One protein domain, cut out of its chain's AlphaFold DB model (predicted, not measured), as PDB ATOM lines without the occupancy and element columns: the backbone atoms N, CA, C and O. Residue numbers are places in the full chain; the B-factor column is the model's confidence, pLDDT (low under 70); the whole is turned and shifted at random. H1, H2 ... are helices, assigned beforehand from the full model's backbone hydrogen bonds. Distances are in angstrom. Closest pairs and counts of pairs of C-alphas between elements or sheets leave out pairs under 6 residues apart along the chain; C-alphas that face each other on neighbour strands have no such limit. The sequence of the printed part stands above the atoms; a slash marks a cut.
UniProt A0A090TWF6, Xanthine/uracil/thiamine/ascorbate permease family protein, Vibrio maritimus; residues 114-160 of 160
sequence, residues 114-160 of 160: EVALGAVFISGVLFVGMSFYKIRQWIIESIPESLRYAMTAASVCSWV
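This is residues 114 to 160 of the 160 residues of the protein "Xanthine/uracil/thiamine/ascorbate permease family protein" of Vibrio maritimus (UniProt A0A090TWF6). Three helices follow one another as a wide, open U: the long H1 and the somewhat shorter H3 are its two arms, and the short H2 makes the base between their ends. The space between the arms is empty, and no helix touches another. The printed part has 47 residues with three named helices, in the order H1, H2, H3, and no named strand; the class is all helix. It is only just loose, close to extended, with a radius of gyration of the C-alphas of 14.0 A, and its outline is flat, spanning 34 by 29 by 15 A.

H1, residues 114 to 131, is close to but not clearly touching H2, residues 135 to 142; their closest C-alphas, those of Met 130 and Arg 136, are 7.8 A apart. Their lines are about perpendicular, at 89 degrees. H2 is also close to but not clearly touching H3, residues 145 to 158, with the closest C-alphas, of Ile 140 and Arg 148, 8.0 A apart. These two run opposite ways at a steep tilt of 66 degrees. H1 and H3 are apart. In H1, H2 and H3, every O i to N i+4 pair is within hydrogen-bond range.

H1 begins at C-alpha 114 (55.799, 71.885, 119.494) and is 25.5 A long from first to last C-alpha. H2 begins at C-alpha 135 (43.070, 85.803, 96.590) and measures 10.6 A. H3 measures 20.1 A and ends at C-alpha 158 (30.503, 82.169, 119.302).

The two C-alphas farthest apart, those of Glu 114 and Glu 145, are 36.8 A apart. The printed part has no cut and ends at Val 160, the chain's last residue. Both links, H1 to H2 and H2 to H3, are tight. The mean pLDDT of the printed part is 73.8; residues 134 to 140 and 152 to 160 are under 70.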
ATOM      1  N   GLU A 114      54.820  71.011 120.151       88.06
ATOM      2  CA  GLU A 114      55.799  71.885 119.494       88.06
ATOM      3  C   GLU A 114      55.698  71.811 117.965       88.06
ATOM      4  O   GLU A 114      55.719  72.837 117.282       88.06
ATOM      5  N   VAL A 115      55.557  70.598 117.419       88.19
ATOM      6  CA  VAL A 115      55.420  70.369 115.971       88.19
ATOM      7  C   VAL A 115      54.090  70.929 115.484       88.19
ATOM      8  O   VAL A 115      54.032  71.603 114.452       88.19
ATOM      9  N   ALA A 116      53.029  70.709 116.257       86.31
ATOM     10  CA  ALA A 116      51.713  71.240 115.954       86.31
ATOM     11  C   ALA A 116      51.712  72.784 115.977       86.31
ATOM     12  O   ALA A 116      51.193  73.407 115.049       86.31
ATOM     13  N   LEU A 117      52.345  73.423 116.973       87.06
ATOM     14  CA  LEU A 117      52.509  74.884 117.007       87.06
ATOM     15  C   LEU A 117      53.349  75.395 115.829       87.06
ATOM     16  O   LEU A 117      53.036  76.445 115.268       87.06
ATOM     17  N   GLY A 118      54.367  74.642 115.405       89.00
ATOM     18  CA  GLY A 118      55.139  74.939 114.199       89.00
ATOM     19  C   GLY A 118      54.276  74.950 112.934       89.00
ATOM     20  O   GLY A 118      54.377  75.871 112.124       89.00
ATOM     21  N   ALA A 119      53.366  73.984 112.788       88.81
ATOM     22  CA  ALA A 119      52.420  73.949 111.672       88.81
ATOM     23  C   ALA A 119      51.441  75.139 111.698       88.81
ATOM     24  O   ALA A 119      51.174  75.738 110.654       88.81
ATOM     25  N   VAL A 120      50.952  75.525 112.884       88.25
ATOM     26  CA  VAL A 120      50.098  76.715 113.069       88.25
ATOM     27  C   VAL A 120      50.858  78.004 112.741       88.25
ATOM     28  O   VAL A 120      50.315  78.912 112.116       88.25
ATOM     29  N   PHE A 121      52.136  78.088 113.101       91.38
ATOM     30  CA  PHE A 121      52.970  79.234 112.757       91.38
ATOM     31  C   PHE A 121      53.179  79.352 111.240       91.38
ATOM     32  O   PHE A 121      52.990  80.429 110.671       91.38
ATOM     33  N   ILE A 122      53.501  78.244 110.563       92.75
ATOM     34  CA  ILE A 122      53.674  78.215 109.102       92.75
ATOM     35  C   ILE A 122      52.366  78.586 108.394       92.75
ATOM     36  O   ILE A 122      52.390  79.389 107.459       92.75
ATOM     37  N   SER A 123      51.223  78.061 108.844       87.06
ATOM     38  CA  SER A 123      49.923  78.418 108.267       87.06
ATOM     39  C   SER A 123      49.591  79.899 108.474       87.06
ATOM     40  O   SER A 123      49.086  80.534 107.551       87.06
ATOM     41  N   GLY A 124      49.965  80.486 109.616       86.00
ATOM     42  CA  GLY A 124      49.862  81.924 109.873       86.00
ATOM     43  C   GLY A 124      50.711  82.769 108.918       86.00
ATOM     44  O   GLY A 124      50.212  83.736 108.341       86.00
ATOM     45  N   VAL A 125      51.968  82.385 108.679       91.25
ATOM     46  CA  VAL A 125      52.848  83.067 107.711       91.25
ATOM     47  C   VAL A 125      52.295  82.957 106.287       91.25
ATOM     48  O   VAL A 125      52.252  83.955 105.565       91.25
ATOM     49  N   LEU A 126      51.811  81.775 105.894       88.44
ATOM     50  CA  LEU A 126      51.142  81.578 104.605       88.44
ATOM     51  C   LEU A 126      49.876  82.432 104.490       88.44
ATOM     52  O   LEU A 126      49.641  83.028 103.442       88.44
ATOM     53  N   PHE A 127      49.085  82.538 105.558       83.75
ATOM     54  CA  PHE A 127      47.875  83.355 105.588       83.75
ATOM     55  C   PHE A 127      48.185  84.846 105.435       83.75
ATOM     56  O   PHE A 127      47.548  85.529 104.634       83.75
ATOM     57  N   VAL A 128      49.206  85.349 106.134       86.31
ATOM     58  CA  VAL A 128      49.697  86.725 105.963       86.31
ATOM     59  C   VAL A 128      50.182  86.946 104.530       86.31
ATOM     60  O   VAL A 128      49.801  87.936 103.910       86.31
ATOM     61  N   GLY A 129      50.943  86.000 103.972       85.12
ATOM     62  CA  GLY A 129      51.378  86.030 102.576       85.12
ATOM     63  C   GLY A 129      50.201  86.123 101.604       85.12
ATOM     64  O   GLY A 129      50.177  87.011 100.757       85.12
ATOM     65  N   MET A 130      49.185  85.271 101.767       79.69
ATOM     66  CA  MET A 130      47.959  85.295 100.962       79.69
ATOM     67  C   MET A 130      47.157  86.591 101.127       79.69
ATOM     68  O   MET A 130      46.532  87.023 100.162       79.69
ATOM     69  N   SER A 131      47.194  87.229 102.301       78.62
ATOM     70  CA  SER A 131      46.483  88.486 102.581       78.62
ATOM     71  C   SER A 131      46.959  89.655 101.705       78.62
ATOM     72  O   SER A 131      46.174  90.546 101.378       78.62
ATOM     73  N   PHE A 132      48.220  89.638 101.254       77.31
ATOM     74  CA  PHE A 132      48.747  90.638 100.314       77.31
ATOM     75  C   PHE A 132      48.273  90.430  98.868       77.31
ATOM     76  O   PHE A 132      48.292  91.368  98.071       77.31
ATOM     77  N   TYR A 133      47.821  89.227  98.516       73.75
ATOM     78  CA  TYR A 133      47.299  88.919  97.188       73.75
ATOM     79  C   TYR A 133      45.765  89.068  97.161       73.75
ATOM     80  O   TYR A 133      45.069  88.793  98.135       73.75
ATOM     81  N   LYS A 134      45.180  89.434  96.007       62.03
ATOM     82  CA  LYS A 134      43.711  89.534  95.778       62.03
ATOM     83  C   LYS A 134      42.949  88.191  95.868       62.03
ATOM     84  O   LYS A 134      41.794  88.086  95.462       62.03
ATOM     85  N   ILE A 135      43.575  87.168  96.440       62.03
ATOM     86  CA  ILE A 135      43.070  85.803  96.590       62.03
ATOM     87  C   ILE A 135      41.862  85.743  97.534       62.03
ATOM     88  O   ILE A 135      41.009  84.875  97.361       62.03
ATOM     89  N   ARG A 136      41.695  86.702  98.464       64.06
ATOM     90  CA  ARG A 136      40.504  86.728  99.336       64.06
ATOM     91  C   ARG A 136      39.193  86.793  98.547       64.06
ATOM     92  O   ARG A 136      38.227  86.166  98.956       64.06
ATOM     93  N   GLN A 137      39.147  87.542  97.438       63.09
ATOM     94  CA  GLN A 137      37.930  87.651  96.623       63.09
ATOM     95  C   GLN A 137      37.630  86.328  95.921       63.09
ATOM     96  O   GLN A 137      36.508  85.845  96.011       63.09
ATOM     97  N   TRP A 138      38.659  85.690  95.360       68.62
ATOM     98  CA  TRP A 138      38.542  84.405  94.670       68.62
ATOM     99  C   TRP A 138      38.050  83.286  95.592       68.62
ATOM    100  O   TRP A 138      37.177  82.508  95.210       68.62
ATOM    101  N   ILE A 139      38.569  83.221  96.822       69.94
ATOM    102  CA  ILE A 139      38.112  82.255  97.834       69.94
ATOM    103  C   ILE A 139      36.647  82.507  98.193       69.94
ATOM    104  O   ILE A 139      35.857  81.567  98.230       69.94
ATOM    105  N   ILE A 140      36.273  83.766  98.436       67.94
ATOM    106  CA  ILE A 140      34.901  84.123  98.800       67.94
ATOM    107  C   ILE A 140      33.943  83.750  97.664       67.94
ATOM    108  O   ILE A 140      32.946  83.092  97.936       67.94
ATOM    109  N   GLU A 141      34.262  84.081  96.411       73.44
ATOM    110  CA  GLU A 141      33.439  83.752  95.233       73.44
ATOM    111  C   GLU A 141      33.336  82.254  94.941       73.44
ATOM    112  O   GLU A 141      32.320  81.812  94.409       73.44
ATOM    113  N   SER A 142      34.328  81.462  95.347       76.62
ATOM    114  CA  SER A 142      34.307  80.002  95.181       76.62
ATOM    115  C   SER A 142      33.436  79.292  96.226       76.62
ATOM    116  O   SER A 142      33.083  78.127  96.049       76.62
ATOM    117  N   ILE A 143      33.078  79.974  97.321       80.12
ATOM    118  CA  ILE A 143      32.242  79.418  98.387       80.12
ATOM    119  C   ILE A 143      30.770  79.758  98.100       80.12
ATOM    120  O   ILE A 143      30.432  80.949  98.051       80.12
ATOM    121  N   PRO A 144      29.878  78.756  97.959       79.81
ATOM    122  CA  PRO A 144      28.455  78.994  97.735       79.81
ATOM    123  C   PRO A 144      27.849  79.777  98.905       79.81
ATOM    124  O   PRO A 144      28.242  79.598 100.060       79.81
ATOM    125  N   GLU A 145      26.878  80.648  98.616       77.12
ATOM    126  CA  GLU A 145      26.338  81.584  99.614       77.12
ATOM    127  C   GLU A 145      25.794  80.894 100.871       77.12
ATOM    128  O   GLU A 145      25.960  81.413 101.972       77.12
ATOM    129  N   SER A 146      25.235  79.688 100.741       79.31
ATOM    130  CA  SER A 146      24.752  78.892 101.874       79.31
ATOM    131  C   SER A 146      25.854  78.559 102.891       79.31
ATOM    132  O   SER A 146      25.632  78.681 104.095       79.31
ATOM    133  N   LEU A 147      27.064  78.215 102.431       77.00
ATOM    134  CA  LEU A 147      28.227  77.996 103.302       77.00
ATOM    135  C   LEU A 147      28.725  79.310 103.911       77.00
ATOM    136  O   LEU A 147      29.167  79.338 105.059       77.00
ATOM    137  N   ARG A 148      28.612  80.419 103.175       72.38
ATOM    138  CA  ARG A 148      29.014  81.748 103.650       72.38
ATOM    139  C   ARG A 148      28.129  82.239 104.798       72.38
ATOM    140  O   ARG A 148      28.648  82.719 105.809       72.38
ATOM    141  N   TYR A 149      26.816  82.039 104.692       76.44
ATOM    142  CA  TYR A 149      25.884  82.321 105.785       76.44
ATOM    143  C   TYR A 149      26.128  81.405 106.988       76.44
ATOM    144  O   TYR A 149      26.147  81.898 108.113       76.44
ATOM    145  N   ALA A 150      26.407  80.114 106.771       72.94
ATOM    146  CA  ALA A 150      26.722  79.183 107.854       72.94
ATOM    147  C   ALA A 150      27.985  79.590 108.639       72.94
ATOM    148  O   ALA A 150      27.959  79.607 109.868       72.94
ATOM    149  N   MET A 151      29.062  79.994 107.955       72.25
ATOM    150  CA  MET A 151      30.287  80.483 108.610       72.25
ATOM    151  C   MET A 151      30.035  81.747 109.440       72.25
ATOM    152  O   MET A 151      30.550  81.868 110.552       72.25
ATOM    153  N   THR A 152      29.226  82.676 108.920       67.50
ATOM    154  CA  THR A 152      28.909  83.940 109.607       67.50
ATOM    155  C   THR A 152      27.995  83.699 110.812       67.50
ATOM    156  O   THR A 152      28.242  84.231 111.887       67.50
ATOM    157  N   ALA A 153      26.982  82.838 110.681       62.84
ATOM    158  CA  ALA A 153      26.098  82.468 111.786       62.84
ATOM    159  C   ALA A 153      26.847  81.730 112.909       62.84
ATOM    160  O   ALA A 153      26.658  82.042 114.085       62.84
ATOM    161  N   ALA A 154      27.738  80.798 112.554       60.44
ATOM    162  CA  ALA A 154      28.558  80.071 113.519       60.44
ATOM    163  C   ALA A 154      29.517  80.997 114.280       60.44
ATOM    164  O   ALA A 154      29.663  80.869 115.493       60.44
ATOM    165  N   SER A 155      30.140  81.959 113.593       56.72
ATOM    166  CA  SER A 155      31.021  82.928 114.250       56.72
ATOM    167  C   SER A 155      30.233  83.898 115.134       56.72
ATOM    168  O   SER A 155      30.586  84.043 116.298       56.72
ATOM    169  N   VAL A 156      29.121  84.477 114.671       52.28
ATOM    170  CA  VAL A 156      28.289  85.393 115.485       52.28
ATOM    171  C   VAL A 156      27.737  84.714 116.747       52.28
ATOM    172  O   VAL A 156      27.691  85.344 117.798       52.28
ATOM    173  N   CYS A 157      27.392  83.425 116.687       40.66
ATOM    174  CA  CYS A 157      26.936  82.670 117.860       40.66
ATOM    175  C   CYS A 157      28.066  82.341 118.860       40.66
ATOM    176  O   CYS A 157      27.784  82.050 120.016       40.66
ATOM    177  N   SER A 158      29.333  82.375 118.432       43.31
ATOM    178  CA  SER A 158      30.503  82.169 119.302       43.31
ATOM    179  C   SER A 158      31.053  83.479 119.891       43.31
ATOM    180  O   SER A 158      31.889  83.438 120.789       43.31
ATOM    181  N   TRP A 159      30.589  84.628 119.382       36.44
ATOM    182  CA  TRP A 159      30.983  85.981 119.795       36.44
ATOM    183  C   TRP A 159      30.002  86.665 120.756       36.44
ATOM    184  O   TRP A 159      30.177  87.854 121.036       36.44
ATOM    185  N   VAL A 160      28.994  85.947 121.257       35.25
ATOM    186  CA  VAL A 160      28.091  86.448 122.306       35.25
ATOM    187  C   VAL A 160      28.395  85.814 123.654       35.25
ATOM    188  O   VAL A 160      28.727  84.607 123.677       35.25
TER     189      VAL A 160